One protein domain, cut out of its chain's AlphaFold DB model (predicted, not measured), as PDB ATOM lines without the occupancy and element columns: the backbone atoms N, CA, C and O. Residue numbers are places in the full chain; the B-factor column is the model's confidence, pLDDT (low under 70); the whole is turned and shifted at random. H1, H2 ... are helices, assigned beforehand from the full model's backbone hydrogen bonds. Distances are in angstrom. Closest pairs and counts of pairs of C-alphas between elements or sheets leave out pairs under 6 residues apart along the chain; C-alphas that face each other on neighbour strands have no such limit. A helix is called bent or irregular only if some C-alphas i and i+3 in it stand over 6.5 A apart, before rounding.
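What this domain is: This is residues 345 to 421 of the 421 residues of an uncharacterized protein of Nematocida displodere (UniProt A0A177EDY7). One long helix, H1, crosses H3 at nearly a right angle; short H2 lies near both, on H3's side of H1, and runs opposite to H3. Residues 372 to 383 arc from the end of H1 back to H2. The printed part has 77 residues with three named helices, H1, H2, H3 in chain order, and no named strand: all helix. It is compact, with a radius of gyration of the C-alphas of 12.1 A, and flat, spanning 36 by 30 by 16 A.

Where its parts are: H1, residues 352 to 371, starts at C-alpha (22.258, -39.825, 14.263) and measures 29.5 A. H2, residues 384 to 392, measures 11.8 A. H3, residues 402 to 416, measures 21.2 A and ends at C-alpha (44.745, -39.571, 18.390); it is irregular, but only just: C-alphas 403 and 406 are 6.6 A apart.

How they stand to each other: H1 touches H3 with residues 362 to 369 alone, about perpendicular at 80 degrees; the closest C-alphas, of Cys 366 and Leu 407, are 6.3 A apart. H1 and H2 are close but not clearly touching: the closest C-alphas, of Ala 355 and Phe 389, are 7.9 A apart. H2 and H3 are also close but not clearly touching, with a shallow tilt of 15 degrees, opposite ways; the closest C-alphas, of Phe 390 and Tyr 412, are 7.9 A apart. In H2 every O i to N i+4 pair is within hydrogen-bond range, in H1 15 of 16, in H3 9 of 11.

The domain as a whole: The C-alphas farthest apart, of Ser 398 and Glu 421, are 37.7 A apart. The printed part has no cut; the link H1 to H2 is long. Confidence is under 70 at residues 370 to 375, 391 to 406 and 418 to 421.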
ATOM      1  N   SER A 345      35.427 -37.044  22.079       86.25
ATOM      2  CA  SER A 345      35.524 -38.350  22.739       86.25
ATOM      3  C   SER A 345      34.312 -38.670  23.620       86.25
ATOM      4  O   SER A 345      34.222 -39.785  24.123       86.25
ATOM      5  N   THR A 346      33.405 -37.712  23.856       86.19
ATOM      6  CA  THR A 346      32.216 -37.921  24.700       86.19
ATOM      7  C   THR A 346      30.975 -38.320  23.905       86.19
ATOM      8  O   THR A 346      29.955 -38.624  24.514       86.19
ATOM      9  N   PHE A 347      31.029 -38.303  22.570       83.88
ATOM     10  CA  PHE A 347      29.869 -38.605  21.732       83.88
ATOM     11  C   PHE A 347      29.637 -40.100  21.531       83.88
ATOM     12  O   PHE A 347      30.564 -40.893  21.334       83.88
ATOM     13  N   SER A 348      28.356 -40.461  21.490       81.50
ATOM     14  CA  SER A 348      27.891 -41.738  20.982       81.50
ATOM     15  C   SER A 348      27.629 -41.597  19.487       81.50
ATOM     16  O   SER A 348      26.564 -41.188  19.036       81.50
ATOM     17  N   TYR A 349      28.601 -42.008  18.678       78.75
ATOM     18  CA  TYR A 349      28.492 -41.993  17.214       78.75
ATOM     19  C   TYR A 349      27.396 -42.922  16.653       78.75
ATOM     20  O   TYR A 349      27.174 -42.953  15.440       78.75
ATOM     21  N   ALA A 350      26.699 -43.672  17.516       70.06
ATOM     22  CA  ALA A 350      25.460 -44.373  17.197       70.06
ATOM     23  C   ALA A 350      24.256 -43.418  17.061       70.06
ATOM     24  O   ALA A 350      23.341 -43.699  16.289       70.06
ATOM     25  N   VAL A 351      24.268 -42.276  17.756       75.81
ATOM     26  CA  VAL A 351      23.210 -41.262  17.711       75.81
ATOM     27  C   VAL A 351      23.331 -40.445  16.425       75.81
ATOM     28  O   VAL A 351      24.339 -39.777  16.188       75.81
ATOM     29  N   LYS A 352      22.271 -40.447  15.602       78.69
ATOM     30  CA  LYS A 352      22.258 -39.825  14.263       78.69
ATOM     31  C   LYS A 352      22.768 -38.377  14.268       78.69
ATOM     32  O   LYS A 352      23.627 -38.034  13.463       78.69
ATOM     33  N   LYS A 353      22.278 -37.534  15.183       82.88
ATOM     34  CA  LYS A 353      22.659 -36.110  15.253       82.88
ATOM     35  C   LYS A 353      24.099 -35.881  15.725       82.88
ATOM     36  O   LYS A 353      24.762 -35.001  15.190       82.88
ATOM     37  N   GLU A 354      24.603 -36.683  16.663       85.00
ATOM     38  CA  GLU A 354      26.004 -36.603  17.111       85.00
ATOM     39  C   GLU A 354      26.966 -37.067  16.012       85.00
ATOM     40  O   GLU A 354      27.988 -36.428  15.764       85.00
ATOM     41  N   ALA A 355      26.595 -38.120  15.278       81.00
ATOM     42  CA  ALA A 355      27.330 -38.573  14.104       81.00
ATOM     43  C   ALA A 355      27.366 -37.498  13.003       81.00
ATOM     44  O   ALA A 355      28.436 -37.194  12.479       81.00
ATOM     45  N   VAL A 356      26.222 -36.879  12.682       81.19
ATOM     46  CA  VAL A 356      26.139 -35.775  11.706       81.19
ATOM     47  C   VAL A 356      27.007 -34.595  12.138       81.19
ATOM     48  O   VAL A 356      27.792 -34.089  11.339       81.19
ATOM     49  N   PHE A 357      26.926 -34.194  13.406       87.38
ATOM     50  CA  PHE A 357      27.750 -33.120  13.954       87.38
ATOM     51  C   PHE A 357      29.246 -33.383  13.778       87.38
ATOM     52  O   PHE A 357      29.985 -32.530  13.284       87.38
ATOM     53  N   ALA A 358      29.693 -34.589  14.128       85.12
ATOM     54  CA  ALA A 358      31.081 -34.971  13.960       85.12
ATOM     55  C   ALA A 358      31.505 -34.991  12.485       85.12
ATOM     56  O   ALA A 358      32.585 -34.496  12.164       85.12
ATOM     57  N   ARG A 359      30.652 -35.479  11.569       79.75
ATOM     58  CA  ARG A 359      30.921 -35.424  10.118       79.75
ATOM     59  C   ARG A 359      31.141 -33.992   9.641       79.75
ATOM     60  O   ARG A 359      32.087 -33.748   8.900       79.75
ATOM     61  N   ILE A 360      30.312 -33.047  10.090       82.12
ATOM     62  CA  ILE A 360      30.450 -31.622   9.752       82.12
ATOM     63  C   ILE A 360      31.786 -31.073  10.253       82.12
ATOM     64  O   ILE A 360      32.491 -30.420   9.483       82.12
ATOM     65  N   ILE A 361      32.167 -31.372  11.499       88.19
ATOM     66  CA  ILE A 361      33.459 -30.947  12.054       88.19
ATOM     67  C   ILE A 361      34.604 -31.503  11.211       88.19
ATOM     68  O   ILE A 361      35.445 -30.737  10.753       88.19
ATOM     69  N   PHE A 362      34.644 -32.814  10.968       83.31
ATOM     70  CA  PHE A 362      35.755 -33.428  10.241       83.31
ATOM     71  C   PHE A 362      35.825 -32.990   8.781       83.31
ATOM     72  O   PHE A 362      36.924 -32.754   8.282       83.31
ATOM     73  N   LYS A 363      34.681 -32.809   8.119       79.56
ATOM     74  CA  LYS A 363      34.623 -32.232   6.774       79.56
ATOM     75  C   LYS A 363      35.184 -30.815   6.750       79.56
ATOM     76  O   LYS A 363      36.090 -30.546   5.969       79.56
ATOM     77  N   SER A 364      34.727 -29.956   7.657       84.50
ATOM     78  CA  SER A 364      35.191 -28.566   7.742       84.50
ATOM     79  C   SER A 364      36.682 -28.486   8.091       84.50
ATOM     80  O   SER A 364      37.413 -27.676   7.529       84.50
ATOM     81  N   LEU A 365      37.174 -29.381   8.958       84.19
ATOM     82  CA  LEU A 365      38.606 -29.527   9.228       84.19
ATOM     83  C   LEU A 365      39.372 -29.934   7.966       84.19
ATOM     84  O   LEU A 365      40.429 -29.367   7.706       84.19
ATOM     85  N   CYS A 366      38.856 -30.879   7.174       77.56
ATOM     86  CA  CYS A 366      39.503 -31.290   5.932       77.56
ATOM     87  C   CYS A 366      39.555 -30.149   4.905       77.56
ATOM     88  O   CYS A 366      40.611 -29.847   4.354       77.56
ATOM     89  N   GLU A 367      38.430 -29.481   4.667       77.62
ATOM     90  CA  GLU A 367      38.365 -28.314   3.782       77.62
ATOM     91  C   GLU A 367      39.344 -27.228   4.248       77.62
ATOM     92  O   GLU A 367      40.125 -26.687   3.461       77.62
ATOM     93  N   GLY A 368      39.406 -27.001   5.560       73.69
ATOM     94  CA  GLY A 368      40.381 -26.129   6.186       73.69
ATOM     95  C   GLY A 368      41.836 -26.557   5.960       73.69
ATOM     96  O   GLY A 368      42.679 -25.700   5.672       73.69
ATOM     97  N   CYS A 369      42.156 -27.855   6.023       70.06
ATOM     98  CA  CYS A 369      43.520 -28.337   5.796       70.06
ATOM     99  C   CYS A 369      44.035 -28.047   4.389       70.06
ATOM    100  O   CYS A 369      45.241 -27.855   4.223       70.06
ATOM    101  N   LYS A 370      43.149 -28.032   3.378       66.69
ATOM    102  CA  LYS A 370      43.539 -27.715   1.994       66.69
ATOM    103  C   LYS A 370      44.221 -26.343   1.919       66.69
ATOM    104  O   LYS A 370      45.114 -26.139   1.107       66.69
ATOM    105  N   SER A 371      43.856 -25.431   2.824       60.56
ATOM    106  CA  SER A 371      44.433 -24.086   2.930       60.56
ATOM    107  C   SER A 371      45.565 -23.944   3.963       60.56
ATOM    108  O   SER A 371      46.358 -23.006   3.872       60.56
ATOM    109  N   ARG A 372      45.655 -24.826   4.974       65.38
ATOM    110  CA  ARG A 372      46.606 -24.721   6.104       65.38
ATOM    111  C   ARG A 372      46.991 -26.102   6.645       65.38
ATOM    112  O   ARG A 372      46.123 -26.885   6.996       65.38
ATOM    113  N   ARG A 373      48.284 -26.394   6.841       64.12
ATOM    114  CA  ARG A 373      48.709 -27.660   7.481       64.12
ATOM    115  C   ARG A 373      48.162 -27.773   8.912       64.12
ATOM    116  O   ARG A 373      48.500 -26.947   9.763       64.12
ATOM    117  N   ILE A 374      47.409 -28.834   9.205       65.25
ATOM    118  CA  ILE A 374      47.033 -29.187  10.579       65.25
ATOM    119  C   ILE A 374      48.236 -29.841  11.262       65.25
ATOM    120  O   ILE A 374      48.605 -30.972  10.964       65.25
ATOM    121  N   LYS A 375      48.876 -29.097  12.168       67.94
ATOM    122  CA  LYS A 375      49.932 -29.600  13.055       67.94
ATOM    123  C   LYS A 375      49.719 -29.104  14.475       67.94
ATOM    124  O   LYS A 375      49.455 -27.915  14.691       67.94
ATOM    125  N   GLY A 376      49.939 -29.984  15.445       70.12
ATOM    126  CA  GLY A 376      49.927 -29.629  16.864       70.12
ATOM    127  C   GLY A 376      48.515 -29.395  17.388       70.12
ATOM    128  O   GLY A 376      48.292 -28.457  18.157       70.12
ATOM    129  N   LEU A 377      47.563 -30.214  16.927       78.19
ATOM    130  CA  LEU A 377      46.304 -30.391  17.641       78.19
ATOM    131  C   LEU A 377      46.595 -31.040  18.996       78.19
ATOM    132  O   LEU A 377      47.542 -31.815  19.140       78.19
ATOM    133  N   LYS A 378      45.800 -30.690  20.009       80.06
ATOM    134  CA  LYS A 378      45.892 -31.364  21.305       80.06
ATOM    135  C   LYS A 378      45.339 -32.785  21.152       80.06
ATOM    136  O   LYS A 378      44.203 -32.892  20.680       80.06
ATOM    137  N   PRO A 379      46.088 -33.825  21.558       81.50
ATOM    138  CA  PRO A 379      45.623 -35.194  21.439       81.50
ATOM    139  C   PRO A 379      44.392 -35.434  22.322       81.50
ATOM    140  O   PRO A 379      44.216 -34.802  23.369       81.50
ATOM    141  N   ILE A 380      43.533 -36.339  21.872       85.00
ATOM    142  CA  ILE A 380      42.318 -36.795  22.540       85.00
ATOM    143  C   ILE A 380      42.393 -38.311  22.727       85.00
ATOM    144  O   ILE A 380      43.101 -39.003  21.998       85.00
ATOM    145  N   LYS A 381      41.660 -38.831  23.714       84.25
ATOM    146  CA  LYS A 381      41.584 -40.273  23.958       84.25
ATOM    147  C   LYS A 381      40.894 -40.958  22.772       84.25
ATOM    148  O   LYS A 381      39.780 -40.572  22.419       84.25
ATOM    149  N   GLU A 382      41.535 -41.977  22.201       84.62
ATOM    150  CA  GLU A 382      40.889 -42.882  21.247       84.62
ATOM    151  C   GLU A 382      39.820 -43.695  21.983       84.62
ATOM    152  O   GLU A 382      40.097 -44.314  23.012       84.62
ATOM    153  N   THR A 383      38.591 -43.677  21.480       83.88
ATOM    154  CA  THR A 383      37.516 -44.561  21.943       83.88
ATOM    155  C   THR A 383      37.133 -45.503  20.810       83.88
ATOM    156  O   THR A 383      37.262 -45.142  19.638       83.88
ATOM    157  N   ASP A 384      36.600 -46.682  21.133       80.88
ATOM    158  CA  ASP A 384      36.141 -47.635  20.111       80.88
ATOM    159  C   ASP A 384      35.069 -47.022  19.203       80.88
ATOM    160  O   ASP A 384      35.053 -47.250  17.994       80.88
ATOM    161  N   THR A 385      34.212 -46.163  19.766       80.62
ATOM    162  CA  THR A 385      33.177 -45.438  19.024       80.62
ATOM    163  C   THR A 385      33.766 -44.413  18.053       80.62
ATOM    164  O   THR A 385      33.304 -44.333  16.916       80.62
ATOM    165  N   LEU A 386      34.805 -43.671  18.458       79.94
ATOM    166  CA  LEU A 386      35.516 -42.720  17.602       79.94
ATOM    167  C   LEU A 386      36.262 -43.454  16.481       79.94
ATOM    168  O   LEU A 386      36.137 -43.087  15.315       79.94
ATOM    169  N   LYS A 387      36.984 -44.524  16.820       79.81
ATOM    170  CA  LYS A 387      37.721 -45.354  15.859       79.81
ATOM    171  C   LYS A 387      36.789 -45.996  14.829       79.81
ATOM    172  O   LYS A 387      37.017 -45.883  13.628       79.81
ATOM    173  N   SER A 388      35.694 -46.607  15.285       74.19
ATOM    174  CA  SER A 388      34.658 -47.184  14.416       74.19
ATOM    175  C   SER A 388      34.019 -46.128  13.510       74.19
ATOM    176  O   SER A 388      33.819 -46.364  12.317       74.19
ATOM    177  N   PHE A 389      33.753 -44.931  14.042       74.94
ATOM    178  CA  PHE A 389      33.208 -43.823  13.263       74.94
ATOM    179  C   PHE A 389      34.149 -43.385  12.129       74.94
ATOM    180  O   PHE A 389      33.688 -43.195  11.002       74.94
ATOM    181  N   PHE A 390      35.457 -43.306  12.392       74.00
ATOM    182  CA  PHE A 390      36.476 -43.040  11.372       74.00
ATOM    183  C   PHE A 390      36.572 -44.131  10.309       74.00
ATOM    184  O   PHE A 390      36.660 -43.806   9.127       74.00
ATOM    185  N   ASN A 391      36.496 -45.399  10.709       66.38
ATOM    186  CA  ASN A 391      36.657 -46.521   9.787       66.38
ATOM    187  C   ASN A 391      35.427 -46.780   8.906       66.38
ATOM    188  O   ASN A 391      35.582 -47.244   7.780       66.38
ATOM    189  N   HIS A 392      34.213 -46.511   9.402       61.94
ATOM    190  CA  HIS A 392      32.986 -47.010   8.761       61.94
ATOM    191  C   HIS A 392      31.885 -45.968   8.537       61.94
ATOM    192  O   HIS A 392      30.914 -46.263   7.848       61.94
ATOM    193  N   ARG A 393      31.960 -44.771   9.141       55.66
ATOM    194  CA  ARG A 393      30.839 -43.804   9.132       55.66
ATOM    195  C   ARG A 393      31.195 -42.414   8.622       55.66
ATOM    196  O   ARG A 393      30.285 -41.599   8.474       55.66
ATOM    197  N   LEU A 394      32.470 -42.121   8.389       58.56
ATOM    198  CA  LEU A 394      32.926 -40.839   7.850       58.56
ATOM    199  C   LEU A 394      32.951 -40.826   6.315       58.56
ATOM    200  O   LEU A 394      32.611 -39.811   5.715       58.56
ATOM    201  N   ILE A 395      33.292 -41.949   5.685       51.56
ATOM    202  CA  ILE A 395      33.347 -42.090   4.228       51.56
ATOM    203  C   ILE A 395      32.065 -42.797   3.777       51.56
ATOM    204  O   ILE A 395      31.977 -44.016   3.858       51.56
ATOM    205  N   ASP A 396      31.053 -42.038   3.351       53.25
ATOM    206  CA  ASP A 396      29.799 -42.590   2.802       53.25
ATOM    207  C   ASP A 396      29.466 -42.066   1.390       53.25
ATOM    208  O   ASP A 396      28.321 -42.126   0.953       53.25
ATOM    209  N   GLY A 397      30.452 -41.522   0.665       46.09
ATOM    210  CA  GLY A 397      30.286 -40.971  -0.692       46.09
ATOM    211  C   GLY A 397      29.469 -39.671  -0.768       46.09
ATOM    212  O   GLY A 397      29.676 -38.873  -1.680       46.09
ATOM    213  N   SER A 398      28.602 -39.407   0.217       44.41
ATOM    214  CA  SER A 398      27.734 -38.226   0.292       44.41
ATOM    215  C   SER A 398      28.394 -37.031   0.994       44.41
ATOM    216  O   SER A 398      28.116 -35.877   0.660       44.41
ATOM    217  N   PHE A 399      29.303 -37.288   1.946       49.44
ATOM    218  CA  PHE A 399      29.911 -36.241   2.779       49.44
ATOM    219  C   PHE A 399      31.400 -35.989   2.509       49.44
ATOM    220  O   PHE A 399      31.830 -34.834   2.487       49.44
ATOM    221  N   LEU A 400      32.180 -37.052   2.307       55.56
ATOM    222  CA  LEU A 400      33.634 -37.021   2.132       55.56
ATOM    223  C   LEU A 400      34.003 -37.864   0.905       55.56
ATOM    224  O   LEU A 400      33.575 -39.009   0.786       55.56
ATOM    225  N   THR A 401      34.769 -37.281  -0.019       59.22
ATOM    226  CA  THR A 401      35.263 -37.961  -1.235       59.22
ATOM    227  C   THR A 401      36.544 -38.753  -0.947       59.22
ATOM    228  O   THR A 401      37.177 -38.533   0.086       59.22
ATOM    229  N   GLU A 402      36.989 -39.619  -1.867       57.00
ATOM    230  CA  GLU A 402      38.289 -40.312  -1.749       57.00
ATOM    231  C   GLU A 402      39.466 -39.349  -1.517       57.00
ATOM    232  O   GLU A 402      40.355 -39.642  -0.720       57.00
ATOM    233  N   GLU A 403      39.427 -38.152  -2.110       60.34
ATOM    234  CA  GLU A 403      40.419 -37.085  -1.893       60.34
ATOM    235  C   GLU A 403      40.525 -36.668  -0.409       60.34
ATOM    236  O   GLU A 403      41.594 -36.298   0.078       60.34
ATOM    237  N   HIS A 404      39.426 -36.765   0.347       64.81
ATOM    238  CA  HIS A 404      39.404 -36.460   1.776       64.81
ATOM    239  C   HIS A 404      39.976 -37.602   2.633       64.81
ATOM    240  O   HIS A 404      40.365 -37.350   3.770       64.81
ATOM    241  N   SER A 405      40.089 -38.830   2.113       65.38
ATOM    242  CA  SER A 405      40.543 -40.012   2.867       65.38
ATOM    243  C   SER A 405      41.969 -39.851   3.410       65.38
ATOM    244  O   SER A 405      42.224 -40.034   4.605       65.38
ATOM    245  N   THR A 406      42.906 -39.397   2.569       69.69
ATOM    246  CA  THR A 406      44.301 -39.166   2.985       69.69
ATOM    247  C   THR A 406      44.395 -38.118   4.092       69.69
ATOM    248  O   THR A 406      45.177 -38.254   5.038       69.69
ATOM    249  N   LEU A 407      43.579 -37.074   3.984       74.88
ATOM    250  CA  LEU A 407      43.576 -35.937   4.887       74.88
ATOM    251  C   LEU A 407      42.884 -36.255   6.219       74.88
ATOM    252  O   LEU A 407      43.383 -35.876   7.278       74.88
ATOM    253  N   LEU A 408      41.802 -37.033   6.177       75.31
ATOM    254  CA  LEU A 408      41.150 -37.609   7.352       75.31
ATOM    255  C   LEU A 408      42.113 -38.494   8.131       75.31
ATOM    256  O   LEU A 408      42.201 -38.358   9.347       75.31
ATOM    257  N   GLY A 409      42.899 -39.331   7.447       74.00
ATOM    258  CA  GLY A 409      43.941 -40.129   8.093       74.00
ATOM    259  C   GLY A 409      44.996 -39.267   8.798       74.00
ATOM    260  O   GLY A 409      45.463 -39.619   9.880       74.00
ATOM    261  N   GLN A 410      45.361 -38.112   8.230       78.19
ATOM    262  CA  GLN A 410      46.270 -37.160   8.884       78.19
ATOM    263  C   GLN A 410      45.628 -36.498  10.107       78.19
ATOM    264  O   GLN A 410      46.258 -36.448  11.162       78.19
ATOM    265  N   ILE A 411      44.380 -36.033   9.986       80.31
ATOM    266  CA  ILE A 411      43.615 -35.436  11.090       80.31
ATOM    267  C   ILE A 411      43.449 -36.440  12.227       80.31
ATOM    268  O   ILE A 411      43.707 -36.099  13.378       80.31
ATOM    269  N   TYR A 412      43.075 -37.680  11.905       82.31
ATOM    270  CA  TYR A 412      42.939 -38.758  12.873       82.31
ATOM    271  C   TYR A 412      44.238 -38.975  13.637       82.31
ATOM    272  O   TYR A 412      44.246 -38.934  14.861       82.31
ATOM    273  N   ARG A 413      45.363 -39.113  12.920       80.19
ATOM    274  CA  ARG A 413      46.678 -39.272  13.549       80.19
ATOM    275  C   ARG A 413      47.047 -38.080  14.427       80.19
ATOM    276  O   ARG A 413      47.548 -38.293  15.519       80.19
ATOM    277  N   GLU A 414      46.808 -36.844  13.991       80.81
ATOM    278  CA  GLU A 414      47.073 -35.645  14.805       80.81
ATOM    279  C   GLU A 414      46.196 -35.579  16.064       80.81
ATOM    280  O   GLU A 414      46.677 -35.143  17.109       80.81
ATOM    281  N   LEU A 415      44.935 -36.013  15.977       80.25
ATOM    282  CA  LEU A 415      43.993 -36.030  17.097       80.25
ATOM    283  C   LEU A 415      44.255 -37.172  18.073       80.25
ATOM    284  O   LEU A 415      44.117 -36.976  19.270       80.25
ATOM    285  N   VAL A 416      44.620 -38.349  17.583       78.06
ATOM    286  CA  VAL A 416      44.745 -39.571  18.390       78.06
ATOM    287  C   VAL A 416      46.195 -39.870  18.772       78.06
ATOM    288  O   VAL A 416      46.431 -40.800  19.538       78.06
ATOM    289  N   ARG A 417      47.166 -39.078  18.274       71.31
ATOM    290  CA  ARG A 417      48.608 -39.187  18.565       71.31
ATOM    291  C   ARG A 417      48.818 -39.742  19.964       71.31
ATOM    292  O   ARG A 417      48.440 -39.073  20.927       71.31
ATOM    293  N   SER A 418      49.369 -40.959  20.025       48.12
ATOM    294  CA  SER A 418      49.452 -41.755  21.243       48.12
ATOM    295  C   SER A 418      49.894 -40.865  22.389       48.12
ATOM    296  O   SER A 418      51.006 -40.330  22.376       48.12
ATOM    297  N   ILE A 419      48.991 -40.674  23.348       47.25
ATOM    298  CA  ILE A 419      49.360 -40.217  24.677       47.25
ATOM    299  C   ILE A 419      50.276 -41.337  25.171       47.25
ATOM    300  O   ILE A 419      49.792 -42.392  25.568       47.25
ATOM    301  N   LYS A 420      51.592 -41.186  24.976       34.59
ATOM    302  CA  LYS A 420      52.547 -41.985  25.733       34.59
ATOM    303  C   LYS A 420      52.263 -41.614  27.182       34.59
ATOM    304  O   LYS A 420      52.358 -40.432  27.500       34.59
ATOM    305  N   GLU A 421      51.768 -42.624  27.888       31.33
ATOM    306  CA  GLU A 421      51.375 -42.724  29.299       31.33
ATOM    307  C   GLU A 421      51.630 -41.495  30.177       31.33
ATOM    308  O   GLU A 421      52.795 -41.045  30.278       31.33
TER     309      GLU A 421